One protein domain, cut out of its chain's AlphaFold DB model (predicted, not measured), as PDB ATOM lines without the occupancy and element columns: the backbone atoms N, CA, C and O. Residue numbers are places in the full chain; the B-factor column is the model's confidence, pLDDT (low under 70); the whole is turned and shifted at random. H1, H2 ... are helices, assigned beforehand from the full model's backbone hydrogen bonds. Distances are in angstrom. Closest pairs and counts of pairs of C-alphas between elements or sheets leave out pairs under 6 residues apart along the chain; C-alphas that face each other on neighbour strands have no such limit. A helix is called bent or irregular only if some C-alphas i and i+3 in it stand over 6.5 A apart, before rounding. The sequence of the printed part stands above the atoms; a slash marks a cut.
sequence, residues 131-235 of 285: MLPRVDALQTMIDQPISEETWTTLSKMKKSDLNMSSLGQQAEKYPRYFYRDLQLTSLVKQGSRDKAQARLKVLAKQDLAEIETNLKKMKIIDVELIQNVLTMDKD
ATOM      1  N   MET A 131     170.072 205.248 165.433       95.00
ATOM      2  CA  MET A 131     171.178 205.640 164.557       95.00
ATOM      3  C   MET A 131     170.733 206.405 163.310       95.00
ATOM      4  O   MET A 131     171.515 207.213 162.822       95.00
ATOM      5  N   LEU A 132     169.501 206.232 162.811       94.19
ATOM      6  CA  LEU A 132     169.028 207.001 161.649       94.19
ATOM      7  C   LEU A 132     168.936 208.519 161.934       94.19
ATOM      8  O   LEU A 132     169.590 209.268 161.211       94.19
ATOM      9  N   PRO A 133     168.292 209.003 163.023       93.62
ATOM     10  CA  PRO A 133     168.289 210.437 163.343       93.62
ATOM     11  C   PRO A 133     169.692 211.005 163.607       93.62
ATOM     12  O   PRO A 133     169.975 212.157 163.279       93.62
ATOM     13  N   ARG A 134     170.597 210.184 164.166       94.44
ATOM     14  CA  ARG A 134     172.010 210.539 164.362       94.44
ATOM     15  C   ARG A 134     172.734 210.715 163.024       94.44
ATOM     16  O   ARG A 134     173.478 211.678 162.870       94.44
ATOM     17  N   VAL A 135     172.498 209.834 162.048       96.50
ATOM     18  CA  VAL A 135     173.043 209.965 160.686       96.50
ATOM     19  C   VAL A 135     172.558 211.257 160.029       96.50
ATOM     20  O   VAL A 135     173.390 212.020 159.541       96.50
ATOM     21  N   ASP A 136     171.259 211.556 160.089       95.62
ATOM     22  CA  ASP A 136     170.688 212.778 159.505       95.62
ATOM     23  C   ASP A 136     171.277 214.052 160.144       95.62
ATOM     24  O   ASP A 136     171.630 215.009 159.447       95.62
ATOM     25  N   ALA A 137     171.455 214.058 161.471       94.38
ATOM     26  CA  ALA A 137     172.062 215.172 162.197       94.38
ATOM     27  C   ALA A 137     173.554 215.363 161.857       94.38
ATOM     28  O   ALA A 137     173.995 216.489 161.609       94.38
ATOM     29  N   LEU A 138     174.330 214.275 161.798       96.12
ATOM     30  CA  LEU A 138     175.752 214.314 161.439       96.12
ATOM     31  C   LEU A 138     175.960 214.708 159.969       96.12
ATOM     32  O   LEU A 138     176.867 215.487 159.676       96.12
ATOM     33  N   GLN A 139     175.106 214.241 159.054       96.75
ATOM     34  CA  GLN A 139     175.139 214.638 157.646       96.75
ATOM     35  C   GLN A 139     174.784 216.124 157.484       96.75
ATOM     36  O   GLN A 139     175.530 216.871 156.853       96.75
ATOM     37  N   THR A 140     173.734 216.598 158.167       95.62
ATOM     38  CA  THR A 140     173.386 218.031 158.221       95.62
ATOM     39  C   THR A 140     174.560 218.877 158.725       95.62
ATOM     40  O   THR A 140     174.864 219.921 158.151       95.62
ATOM     41  N   MET A 141     175.272 218.407 159.757       94.75
ATOM     42  CA  MET A 141     176.474 219.053 160.294       94.75
ATOM     43  C   MET A 141     177.661 219.042 159.316       94.75
ATOM     44  O   MET A 141     178.492 219.949 159.365       94.75
ATOM     45  N   ILE A 142     177.765 218.048 158.430       96.19
ATOM     46  CA  ILE A 142     178.801 217.962 157.390       96.19
ATOM     47  C   ILE A 142     178.509 218.902 156.224       96.19
ATOM     48  O   ILE A 142     179.446 219.522 155.713       96.19
ATOM     49  N   ASP A 143     177.250 219.061 155.832       96.44
ATOM     50  CA  ASP A 143     176.889 219.854 154.658       96.44
ATOM     51  C   ASP A 143     176.730 221.339 155.012       96.44
ATOM     52  O   ASP A 143     177.381 222.198 154.414       96.44
ATOM     53  N   GLN A 144     175.975 221.661 156.066       94.88
ATOM     54  CA  GLN A 144     175.639 223.043 156.432       94.88
ATOM     55  C   GLN A 144     176.739 223.754 157.247       94.88
ATOM     56  O   GLN A 144     177.612 223.101 157.830       94.88
ATOM     57  N   PRO A 145     176.752 225.099 157.309       93.81
ATOM     58  CA  PRO A 145     177.518 225.842 158.313       93.81
ATOM     59  C   PRO A 145     177.003 225.565 159.738       93.81
ATOM     60  O   PRO A 145     175.826 225.261 159.926       93.81
ATOM     61  N   ILE A 146     177.849 225.714 160.765       92.38
ATOM     62  CA  ILE A 146     177.407 225.549 162.160       92.38
ATOM     63  C   ILE A 146     176.501 226.706 162.601       92.38
ATOM     64  O   ILE A 146     176.860 227.884 162.484       92.38
ATOM     65  N   SER A 147     175.334 226.358 163.151       92.56
ATOM     66  CA  SER A 147     174.365 227.318 163.687       92.56
ATOM     67  C   SER A 147     174.885 228.010 164.953       92.56
ATOM     68  O   SER A 147     175.844 227.552 165.583       92.56
ATOM     69  N   GLU A 148     174.222 229.090 165.378       92.81
ATOM     70  CA  GLU A 148     174.524 229.707 166.677       92.81
ATOM     71  C   GLU A 148     174.192 228.788 167.865       92.81
ATOM     72  O   GLU A 148     174.879 228.870 168.877       92.81
ATOM     73  N   GLU A 149     173.222 227.865 167.763       91.69
ATOM     74  CA  GLU A 149     172.964 226.846 168.805       91.69
ATOM     75  C   GLU A 149     174.188 225.927 168.961       91.69
ATOM     76  O   GLU A 149     174.686 225.706 170.071       91.69
ATOM     77  N   THR A 150     174.723 225.444 167.833       92.31
ATOM     78  CA  THR A 150     175.928 224.607 167.783       92.31
ATOM     79  C   THR A 150     177.149 225.368 168.297       92.31
ATOM     80  O   THR A 150     177.878 224.851 169.142       92.31
ATOM     81  N   TRP A 151     177.370 226.607 167.848       93.50
ATOM     82  CA  TRP A 151     178.509 227.420 168.286       93.50
ATOM     83  C   TRP A 151     178.418 227.825 169.765       93.50
ATOM     84  O   TRP A 151     179.413 227.738 170.484       93.50
ATOM     85  N   THR A 152     177.224 228.165 170.257       91.88
ATOM     86  CA  THR A 152     176.974 228.432 171.684       91.88
ATOM     87  C   THR A 152     177.252 227.190 172.528       91.88
ATOM     88  O   THR A 152     177.917 227.288 173.560       91.88
ATOM     89  N   THR A 153     176.827 226.008 172.072       91.62
ATOM     90  CA  THR A 153     177.094 224.737 172.762       91.62
ATOM     91  C   THR A 153     178.585 224.413 172.791       91.62
ATOM     92  O   THR A 153     179.125 224.161 173.866       91.62
ATOM     93  N   LEU A 154     179.279 224.525 171.652       91.81
ATOM     94  CA  LEU A 154     180.739 224.401 171.583       91.81
ATOM     95  C   LEU A 154     181.432 225.390 172.530       91.81
ATOM     96  O   LEU A 154     182.371 225.014 173.224       91.81
ATOM     97  N   SER A 155     180.960 226.638 172.627       90.06
ATOM     98  CA  SER A 155     181.591 227.666 173.466       90.06
ATOM     99  C   SER A 155     181.672 227.295 174.957       90.06
ATOM    100  O   SER A 155     182.597 227.748 175.635       90.06
ATOM    101  N   LYS A 156     180.803 226.399 175.454       89.62
ATOM    102  CA  LYS A 156     180.870 225.842 176.821       89.62
ATOM    103  C   LYS A 156     182.194 225.097 177.081       89.62
ATOM    104  O   LYS A 156     182.752 225.198 178.172       89.62
ATOM    105  N   MET A 157     182.790 224.479 176.051       87.44
ATOM    106  CA  MET A 157     184.119 223.838 176.109       87.44
ATOM    107  C   MET A 157     185.247 224.808 176.512       87.44
ATOM    108  O   MET A 157     186.318 224.369 176.934       87.44
ATOM    109  N   LYS A 158     185.041 226.135 176.420       85.44
ATOM    110  CA  LYS A 158     186.021 227.125 176.899       85.44
ATOM    111  C   LYS A 158     186.283 227.014 178.400       85.44
ATOM    112  O   LYS A 158     187.428 227.177 178.813       85.44
ATOM    113  N   LYS A 159     185.247 226.716 179.187       80.62
ATOM    114  CA  LYS A 159     185.310 226.595 180.652       80.62
ATOM    115  C   LYS A 159     185.593 225.172 181.145       80.62
ATOM    116  O   LYS A 159     185.909 224.994 182.312       80.62
ATOM    117  N   SER A 160     185.531 224.189 180.241       72.94
ATOM    118  CA  SER A 160     185.478 222.748 180.544       72.94
ATOM    119  C   SER A 160     184.152 222.274 181.173       72.94
ATOM    120  O   SER A 160     184.065 221.125 181.582       72.94
ATOM    121  N   ASP A 161     183.102 223.105 181.159       72.12
ATOM    122  CA  ASP A 161     181.761 222.797 181.702       72.12
ATOM    123  C   ASP A 161     180.947 221.789 180.849       72.12
ATOM    124  O   ASP A 161     179.757 221.600 181.094       72.12
ATOM    125  N   LEU A 162     181.529 221.212 179.789       81.12
ATOM    126  CA  LEU A 162     180.801 220.422 178.789       81.12
ATOM    127  C   LEU A 162     181.245 218.956 178.782       81.12
ATOM    128  O   LEU A 162     182.318 218.637 178.270       81.12
ATOM    129  N   ASN A 163     180.359 218.078 179.247       78.62
ATOM    130  CA  ASN A 163     180.451 216.628 179.082       78.62
ATOM    131  C   ASN A 163     179.168 216.038 178.473       78.62
ATOM    132  O   ASN A 163     178.192 216.754 178.240       78.62
ATOM    133  N   MET A 164     179.156 214.730 178.197       76.38
ATOM    134  CA  MET A 164     178.018 214.093 177.519       76.38
ATOM    135  C   MET A 164     176.723 214.168 178.344       76.38
ATOM    136  O   MET A 164     175.670 214.516 177.805       76.38
ATOM    137  N   SER A 165     176.819 213.983 179.664       74.75
ATOM    138  CA  SER A 165     175.690 214.096 180.593       74.75
ATOM    139  C   SER A 165     175.053 215.491 180.560       74.75
ATOM    140  O   SER A 165     173.831 215.609 180.574       74.75
ATOM    141  N   SER A 166     175.861 216.552 180.437       80.69
ATOM    142  CA  SER A 166     175.388 217.945 180.342       80.69
ATOM    143  C   SER A 166     174.648 218.289 179.037       80.69
ATOM    144  O   SER A 166     173.990 219.329 178.960       80.69
ATOM    145  N   LEU A 167     174.744 217.434 178.011       83.62
ATOM    146  CA  LEU A 167     173.995 217.563 176.756       83.62
ATOM    147  C   LEU A 167     172.645 216.833 176.811       83.62
ATOM    148  O   LEU A 167     171.710 217.234 176.115       83.62
ATOM    149  N   GLY A 168     172.537 215.763 177.606       84.19
ATOM    150  CA  GLY A 168     171.346 214.915 177.671       84.19
ATOM    151  C   GLY A 168     170.897 214.463 176.277       84.19
ATOM    152  O   GLY A 168     171.692 213.953 175.489       84.19
ATOM    153  N   GLN A 169     169.632 214.718 175.931       84.69
ATOM    154  CA  GLN A 169     169.081 214.409 174.603       84.69
ATOM    155  C   GLN A 169     169.785 215.143 173.446       84.69
ATOM    156  O   GLN A 169     169.765 214.654 172.318       84.69
ATOM    157  N   GLN A 170     170.453 216.281 173.684       87.12
ATOM    158  CA  GLN A 170     171.183 216.973 172.616       87.12
ATOM    159  C   GLN A 170     172.413 216.189 172.128       87.12
ATOM    160  O   GLN A 170     172.896 216.481 171.037       87.12
ATOM    161  N   ALA A 171     172.902 215.188 172.874       88.56
ATOM    162  CA  ALA A 171     174.057 214.368 172.492       88.56
ATOM    163  C   ALA A 171     173.857 213.580 171.176       88.56
ATOM    164  O   ALA A 171     174.834 213.312 170.469       88.56
ATOM    165  N   GLU A 172     172.608 213.304 170.768       87.69
ATOM    166  CA  GLU A 172     172.303 212.700 169.459       87.69
ATOM    167  C   GLU A 172     172.701 213.612 168.280       87.69
ATOM    168  O   GLU A 172     172.996 213.110 167.198       87.69
ATOM    169  N   LYS A 173     172.792 214.939 168.490       91.38
ATOM    170  CA  LYS A 173     173.163 215.923 167.455       91.38
ATOM    171  C   LYS A 173     174.678 216.088 167.231       91.38
ATOM    172  O   LYS A 173     175.050 216.785 166.291       91.38
ATOM    173  N   TYR A 174     175.553 215.547 168.088       93.19
ATOM    174  CA  TYR A 174     176.998 215.854 168.072       93.19
ATOM    175  C   TYR A 174     177.881 214.607 167.905       93.19
ATOM    176  O   TYR A 174     177.532 213.557 168.447       93.19
ATOM    177  N   PRO A 175     179.054 214.707 167.242       94.44
ATOM    178  CA  PRO A 175     179.955 213.573 167.039       94.44
ATOM    179  C   PRO A 175     180.446 212.950 168.350       94.44
ATOM    180  O   PRO A 175     180.737 213.663 169.315       94.44
ATOM    181  N   ARG A 176     180.598 211.624 168.382       89.69
ATOM    182  CA  ARG A 176     181.062 210.869 169.550       89.69
ATOM    183  C   ARG A 176     182.384 211.461 170.068       89.69
ATOM    184  O   ARG A 176     183.309 211.731 169.307       89.69
ATOM    185  N   TYR A 177     182.447 211.723 171.375       88.38
ATOM    186  CA  TYR A 177     183.597 212.316 172.080       88.38
ATOM    187  C   TYR A 177     184.070 213.720 171.642       88.38
ATOM    188  O   TYR A 177     185.139 214.140 172.088       88.38
ATOM    189  N   PHE A 178     183.305 214.496 170.855       92.31
ATOM    190  CA  PHE A 178     183.741 215.829 170.380       92.31
ATOM    191  C   PHE A 178     184.230 216.769 171.500       92.31
ATOM    192  O   PHE A 178     185.214 217.488 171.327       92.31
ATOM    193  N   TYR A 179     183.581 216.723 172.668       89.62
ATOM    194  CA  TYR A 179     183.904 217.547 173.834       89.62
ATOM    195  C   TYR A 179     185.285 217.235 174.445       89.62
ATOM    196  O   TYR A 179     185.848 218.073 175.145       89.62
ATOM    197  N   ARG A 180     185.863 216.062 174.136       89.06
ATOM    198  CA  ARG A 180     187.209 215.644 174.561       89.06
ATOM    199  C   ARG A 180     188.287 215.862 173.489       89.06
ATOM    200  O   ARG A 180     189.464 215.613 173.758       89.06
ATOM    201  N   ASP A 181     187.929 216.313 172.283       93.25
ATOM    202  CA  ASP A 181     188.904 216.543 171.215       93.25
ATOM    203  C   ASP A 181     189.772 217.774 171.511       93.25
ATOM    204  O   ASP A 181     189.299 218.915 171.546       93.25
ATOM    205  N   LEU A 182     191.074 217.548 171.696       92.38
ATOM    206  CA  LEU A 182     192.036 218.595 172.053       92.38
ATOM    207  C   LEU A 182     192.154 219.669 170.960       92.38
ATOM    208  O   LEU A 182     192.317 220.851 171.273       92.38
ATOM    209  N   GLN A 183     192.037 219.279 169.684       95.38
ATOM    210  CA  GLN A 183     192.127 220.211 168.562       95.38
ATOM    211  C   GLN A 183     190.900 221.134 168.516       95.38
ATOM    212  O   GLN A 183     191.064 222.354 168.515       95.38
ATOM    213  N   LEU A 184     189.684 220.579 168.549       95.44
ATOM    214  CA  LEU A 184     188.438 221.343 168.609       95.44
ATOM    215  C   LEU A 184     188.403 222.252 169.843       95.44
ATOM    216  O   LEU A 184     188.129 223.442 169.711       95.44
ATOM    217  N   THR A 185     188.771 221.731 171.017       93.69
ATOM    218  CA  THR A 185     188.849 222.501 172.271       93.69
ATOM    219  C   THR A 185     189.780 223.707 172.143       93.69
ATOM    220  O   THR A 185     189.423 224.810 172.559       93.69
ATOM    221  N   SER A 186     190.956 223.530 171.532       94.38
ATOM    222  CA  SER A 186     191.912 224.618 171.299       94.38
ATOM    223  C   SER A 186     191.361 225.663 170.320       94.38
ATOM    224  O   SER A 186     191.386 226.858 170.613       94.38
ATOM    225  N   LEU A 187     190.775 225.231 169.199       95.88
ATOM    226  CA  LEU A 187     190.203 226.119 168.176       95.88
ATOM    227  C   LEU A 187     188.988 226.910 168.689       95.88
ATOM    228  O   LEU A 187     188.859 228.101 168.396       95.88
ATOM    229  N   VAL A 188     188.134 226.282 169.502       94.50
ATOM    230  CA  VAL A 188     187.011 226.935 170.188       94.50
ATOM    231  C   VAL A 188     187.520 227.953 171.211       94.50
ATOM    232  O   VAL A 188     187.022 229.080 171.234       94.50
ATOM    233  N   LYS A 189     188.542 227.617 172.014       93.12
ATOM    234  CA  LYS A 189     189.181 228.558 172.957       93.12
ATOM    235  C   LYS A 189     189.785 229.769 172.237       93.12
ATOM    236  O   LYS A 189     189.543 230.892 172.670       93.12
ATOM    237  N   GLN A 190     190.423 229.558 171.084       94.38
ATOM    238  CA  GLN A 190     190.916 230.609 170.178       94.38
ATOM    239  C   GLN A 190     189.807 231.393 169.442       94.38
ATOM    240  O   GLN A 190     190.113 232.331 168.714       94.38
ATOM    241  N   GLY A 191     188.529 231.004 169.556       92.94
ATOM    242  CA  GLY A 191     187.419 231.635 168.829       92.94
ATOM    243  C   GLY A 191     187.434 231.419 167.307       92.94
ATOM    244  O   GLY A 191     186.671 232.064 166.596       92.94
ATOM    245  N   SER A 192     188.273 230.512 166.796       94.44
ATOM    246  CA  SER A 192     188.457 230.263 165.359       94.44
ATOM    247  C   SER A 192     187.309 229.429 164.774       94.44
ATOM    248  O   SER A 192     187.484 228.239 164.496       94.44
ATOM    249  N   ARG A 193     186.132 230.048 164.598       94.62
ATOM    250  CA  ARG A 193     184.874 229.390 164.193       94.62
ATOM    251  C   ARG A 193     185.022 228.486 162.969       94.62
ATOM    252  O   ARG A 193     184.656 227.319 163.053       94.62
ATOM    253  N   ASP A 194     185.620 228.966 161.881       95.50
ATOM    254  CA  ASP A 194     185.709 228.200 160.625       95.50
ATOM    255  C   ASP A 194     186.614 226.968 160.753       95.50
ATOM    256  O   ASP A 194     186.304 225.891 160.244       95.50
ATOM    257  N   LYS A 195     187.710 227.095 161.511       96.81
ATOM    258  CA  LYS A 195     188.612 225.975 161.822       96.81
ATOM    259  C   LYS A 195     187.939 224.969 162.760       96.81
ATOM    260  O   LYS A 195     188.092 223.765 162.569       96.81
ATOM    261  N   ALA A 196     187.187 225.447 163.754       96.50
ATOM    262  CA  ALA A 196     186.412 224.603 164.659       96.50
ATOM    263  C   ALA A 196     185.300 223.849 163.906       96.50
ATOM    264  O   ALA A 196     185.165 222.642 164.082       96.50
ATOM    265  N   GLN A 197     184.586 224.518 162.995       96.19
ATOM    266  CA  GLN A 197     183.644 223.903 162.055       96.19
ATOM    267  C   GLN A 197     184.335 222.831 161.203       96.19
ATOM    268  O   GLN A 197     183.856 221.703 161.147       96.19
ATOM    269  N   ALA A 198     185.476 223.139 160.579       97.31
ATOM    270  CA  ALA A 198     186.216 222.170 159.771       97.31
ATOM    271  C   ALA A 198     186.637 220.932 160.586       97.31
ATOM    272  O   ALA A 198     186.467 219.806 160.119       97.31
ATOM    273  N   ARG A 199     187.111 221.114 161.829       97.12
ATOM    274  CA  ARG A 199     187.434 219.999 162.735       97.12
ATOM    275  C   ARG A 199     186.191 219.195 163.123       97.12
ATOM    276  O   ARG A 199     186.235 217.970 163.065       97.12
ATOM    277  N   LEU A 200     185.082 219.854 163.455       96.62
ATOM    278  CA  LEU A 200     183.825 219.189 163.801       96.62
ATOM    279  C   LEU A 200     183.280 218.353 162.628       96.62
ATOM    280  O   LEU A 200     182.872 217.215 162.835       96.62
ATOM    281  N   LYS A 201     183.371 218.860 161.389       97.25
ATOM    282  CA  LYS A 201     183.010 218.116 160.169       97.25
ATOM    283  C   LYS A 201     183.896 216.884 159.927       97.25
ATOM    284  O   LYS A 201     183.421 215.913 159.343       97.25
ATOM    285  N   VAL A 202     185.154 216.882 160.383       97.56
ATOM    286  CA  VAL A 202     186.004 215.672 160.374       97.56
ATOM    287  C   VAL A 202     185.514 214.659 161.409       97.56
ATOM    288  O   VAL A 202     185.333 213.497 161.058       97.56
ATOM    289  N   LEU A 203     185.230 215.092 162.642       97.50
ATOM    290  CA  LEU A 203     184.708 214.211 163.697       97.50
ATOM    291  C   LEU A 203     183.358 213.586 163.295       97.50
ATOM    292  O   LEU A 203     183.164 212.386 163.463       97.50
ATOM    293  N   ALA A 204     182.458 214.365 162.683       97.50
ATOM    294  CA  ALA A 204     181.176 213.872 162.177       97.50
ATOM    295  C   ALA A 204     181.338 212.780 161.102       97.50
ATOM    296  O   ALA A 204     180.624 211.782 161.124       97.50
ATOM    297  N   LYS A 205     182.320 212.921 160.198       97.75
ATOM    298  CA  LYS A 205     182.639 211.892 159.191       97.75
ATOM    299  C   LYS A 205     183.213 210.614 159.806       97.75
ATOM    300  O   LYS A 205     182.978 209.536 159.271       97.75
ATOM    301  N   GLN A 206     183.948 210.722 160.913       97.12
ATOM    302  CA  GLN A 206     184.471 209.560 161.640       97.12
ATOM    303  C   GLN A 206     183.345 208.792 162.352       97.12
ATOM    304  O   GLN A 206     183.287 207.572 162.237       97.12
ATOM    305  N   ASP A 207     182.413 209.498 162.996       96.44
ATOM    306  CA  ASP A 207     181.228 208.915 163.646       96.44
ATOM    307  C   ASP A 207     180.283 208.252 162.622       96.44
ATOM    308  O   ASP A 207     179.904 207.094 162.780       96.44
ATOM    309  N   LEU A 208     180.011 208.900 161.478       97.31
ATOM    310  CA  LEU A 208     179.268 208.264 160.378       97.31
ATOM    311  C   LEU A 208     179.929 206.967 159.879       97.31
ATOM    312  O   LEU A 208     179.225 205.997 159.601       97.31
ATOM    313  N   ALA A 209     181.262 206.918 159.792       97.75
ATOM    314  CA  ALA A 209     181.982 205.702 159.412       97.75
ATOM    315  C   ALA A 209     181.924 204.609 160.502       97.75
ATOM    316  O   ALA A 209     181.867 203.421 160.171       97.75
ATOM    317  N   GLU A 210     181.881 204.981 161.787       97.25
ATOM    318  CA  GLU A 210     181.617 204.066 162.910       97.25
ATOM    319  C   GLU A 210     180.199 203.474 162.805       97.25
ATOM    320  O   GLU A 210     180.026 202.254 162.897       97.25
ATOM    321  N   ILE A 211     179.189 204.309 162.530       97.44
ATOM    322  CA  ILE A 211     177.791 203.889 162.347       97.44
ATOM    323  C   ILE A 211     177.650 202.972 161.127       97.44
ATOM    324  O   ILE A 211     177.057 201.899 161.239       97.44
ATOM    325  N   GLU A 212     178.230 203.330 159.978       97.44
ATOM    326  CA  GLU A 212     178.175 202.517 158.756       97.44
ATOM    327  C   GLU A 212     178.876 201.157 158.945       97.44
ATOM    328  O   GLU A 212     178.369 200.115 158.519       97.44
ATOM    329  N   THR A 213     180.018 201.143 159.637       98.12
ATOM    330  CA  THR A 213     180.766 199.919 159.961       98.12
ATOM    331  C   THR A 213     179.967 199.007 160.889       98.12
ATOM    332  O   THR A 213     179.865 197.805 160.643       98.12
ATOM    333  N   ASN A 214     179.345 199.558 161.931       98.12
ATOM    334  CA  ASN A 214     178.519 198.776 162.844       98.12
ATOM    335  C   ASN A 214     177.193 198.331 162.194       98.12
ATOM    336  O   ASN A 214     176.781 197.195 162.412       98.12
ATOM    337  N   LEU A 215     176.599 199.114 161.286       97.56
ATOM    338  CA  LEU A 215     175.461 198.687 160.456       97.56
ATOM    339  C   LEU A 215     175.817 197.503 159.536       97.56
ATOM    340  O   LEU A 215     175.004 196.594 159.362       97.56
ATOM    341  N   LYS A 216     177.033 197.463 158.970       97.69
ATOM    342  CA  LYS A 216     177.530 196.300 158.207       97.69
ATOM    343  C   LYS A 216     177.631 195.053 159.096       97.69
ATOM    344  O   LYS A 216     177.135 194.000 158.706       97.69
ATOM    345  N   LYS A 217     178.187 195.177 160.310       98.12
ATOM    346  CA  LYS A 217     178.243 194.080 161.298       98.12
ATOM    347  C   LYS A 217     176.835 193.623 161.738       98.12
ATOM    348  O   LYS A 217     176.589 192.424 161.824       98.12
ATOM    349  N   MET A 218     175.885 194.546 161.924       96.94
ATOM    350  CA  MET A 218     174.481 194.235 162.247       96.94
ATOM    351  C   MET A 218     173.787 193.413 161.150       96.94
ATOM    352  O   MET A 218     173.054 192.482 161.462       96.94
ATOM    353  N   LYS A 219     174.061 193.691 159.867       96.12
ATOM    354  CA  LYS A 219     173.543 192.875 158.750       96.12
ATOM    355  C   LYS A 219     174.107 191.448 158.741       96.12
ATOM    356  O   LYS A 219     173.406 190.533 158.331       96.12
ATOM    357  N   ILE A 220     175.341 191.241 159.208       97.44
ATOM    358  CA  ILE A 220     175.919 189.891 159.352       97.44
ATOM    359  C   ILE A 220     175.199 189.123 160.471       97.44
ATOM    360  O   ILE A 220     174.858 187.961 160.284       97.44
ATOM    361  N   ILE A 221     174.899 189.785 161.593       95.50
ATOM    362  CA  ILE A 221     174.108 189.221 162.702       95.50
ATOM    363  C   ILE A 221     172.683 188.857 162.262       95.50
ATOM    364  O   ILE A 221     172.185 187.810 162.658       95.50
ATOM    365  N   ASP A 222     172.045 189.685 161.433       93.88
ATOM    366  CA  ASP A 222     170.711 189.425 160.867       93.88
ATOM    367  C   ASP A 222     170.716 188.184 159.947       93.88
ATOM    368  O   ASP A 222     169.837 187.326 160.025       93.88
ATOM    369  N   VAL A 223     171.775 188.004 159.147       95.38
ATOM    370  CA  VAL A 223     171.976 186.788 158.337       95.38
ATOM    371  C   VAL A 223     172.281 185.558 159.206       95.38
ATOM    372  O   VAL A 223     171.717 184.496 158.949       95.38
ATOM    373  N   GLU A 224     173.113 185.677 160.248       92.69
ATOM    374  CA  GLU A 224     173.392 184.577 161.191       92.69
ATOM    375  C   GLU A 224     172.115 184.166 161.955       92.69
ATOM    376  O   GLU A 224     171.832 182.977 162.095       92.69
ATOM    377  N   LEU A 225     171.288 185.135 162.367       91.81
ATOM    378  CA  LEU A 225     169.950 184.927 162.931       91.81
ATOM    379  C   LEU A 225     169.051 184.131 161.973       91.81
ATOM    380  O   LEU A 225     168.502 183.104 162.371       91.81
ATOM    381  N   ILE A 226     168.901 184.589 160.726       90.31
ATOM    382  CA  ILE A 226     168.050 183.930 159.723       90.31
ATOM    383  C   ILE A 226     168.546 182.504 159.457       90.31
ATOM    384  O   ILE A 226     167.745 181.570 159.440       90.31
ATOM    385  N   GLN A 227     169.860 182.314 159.306       89.25
ATOM    386  CA  GLN A 227     170.458 180.994 159.124       89.25
ATOM    387  C   GLN A 227     170.163 180.070 160.313       89.25
ATOM    388  O   GLN A 227     169.716 178.946 160.095       89.25
ATOM    389  N   ASN A 228     170.367 180.539 161.547       85.31
ATOM    390  CA  ASN A 228     170.122 179.753 162.756       85.31
ATOM    391  C   ASN A 228     168.642 179.365 162.897       85.31
ATOM    392  O   ASN A 228     168.335 178.211 163.180       85.31
ATOM    393  N   VAL A 229     167.708 180.286 162.642       84.56
ATOM    394  CA  VAL A 229     166.265 179.983 162.679       84.56
ATOM    395  C   VAL A 229     165.886 178.947 161.609       84.56
ATOM    396  O   VAL A 229     165.193 177.979 161.918       84.56
ATOM    397  N   LEU A 230     166.392 179.081 160.377       83.56
ATOM    398  CA  LEU A 230     166.116 178.142 159.280       83.56
ATOM    399  C   LEU A 230     166.791 176.765 159.441       83.56
ATOM    400  O   LEU A 230     166.342 175.787 158.834       83.56
ATOM    401  N   THR A 231     167.868 176.650 160.225       76.38
ATOM    402  CA  THR A 231     168.428 175.342 160.607       76.38
ATOM    403  C   THR A 231     167.688 174.732 161.792       76.38
ATOM    404  O   THR A 231     167.482 173.519 161.798       76.38
ATOM    405  N   MET A 232     167.212 175.541 162.743       66.69
ATOM    406  CA  MET A 232     166.503 175.058 163.932       66.69
ATOM    407  C   MET A 232     165.224 174.280 163.619       66.69
ATOM    408  O   MET A 232     164.977 173.291 164.303       66.69
ATOM    409  N   ASP A 233     164.461 174.619 162.573       55.16
ATOM    410  CA  ASP A 233     163.286 173.822 162.160       55.16
ATOM    411  C   ASP A 233     163.636 172.351 161.844       55.16
ATOM    412  O   ASP A 233     162.812 171.454 162.030       55.16
ATOM    413  N   LYS A 234     164.877 172.071 161.419       53.81
ATOM    414  CA  LYS A 234     165.347 170.707 161.115       53.81
ATOM    415  C   LYS A 234     165.665 169.900 162.378       53.81
ATOM    416  O   LYS A 234     165.469 168.688 162.381       53.81
ATOM    417  N   ASP A 235     166.104 170.564 163.448       53.53
ATOM    418  CA  ASP A 235     166.462 169.933 164.728       53.53
ATOM    419  C   ASP A 235     165.305 169.935 165.748       53.53
ATOM    420  O   ASP A 235     165.160 169.001 166.545       53.53
TER     421      ASP A 235
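What this domain is: This is residues 131 to 235 of the 285 residues of an uncharacterized protein of Bdellovibrio sp. 28-41-41 (UniProt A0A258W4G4). A long helix, H5, has a compact head at one end, where H1 and H4 pack on it, H3 packs on H1 and H2 packs on H4, while its residues 216 to 235 stick out as an arm. H1 runs beside H5, and H4 folds back on it. The printed part has 105 residues, with five named helices, H1 to H5 in order, and no named strand; its class is all helix, with 85 residues in the named helices, and the whole is loose, with a radius of gyration of the C-alphas of 18.4 A and spans of 65 by 26 by 21 A.

How they stand to each other: Start at H1, residues 131 to 143; it touches H5, residues 193 to 235, by 201 to 211 alone, at a shallow tilt of 28 degrees, opposite ways; the closest C-alphas, Ile 142 and Lys 201, are 5.0 A apart. Residues 133 to 138 of H1 alone touch H3, residues 164 to 173, about perpendicular at 79 degrees; closest C-alphas Ala 137 and Lys 173, 5.4 A. H2, residues 148 to 158, touches H4, residues 182 to 189, only just about perpendicular at 72 degrees; closest C-alphas Lys 158 and Lys 189, 5.3 A. H4 and H5 form a hairpin at a steep tilt of 41 degrees; closest C-alphas Leu 187 and Ala 196, 5.4 A. Every O i to N i+4 pair is within hydrogen-bond range in H1 and H4, but 4 of 7 in H2, 36 of 39 in H5 and 1 of 6 in H3, which has 5 of 7 O i to N i+3 pairs.

Where its parts are: Find C-alpha 131 at (171.178, 205.640, 164.557), where H1 begins; H5 runs 62.2 A to C-alpha 235 at (166.462, 169.933, 164.728). H3 is irregular: C-alphas 166 and 169 are 9.2 A apart.

The domain as a whole: The printed part has no cut and no long link; pLDDT is under 70 at residues 232 to 235.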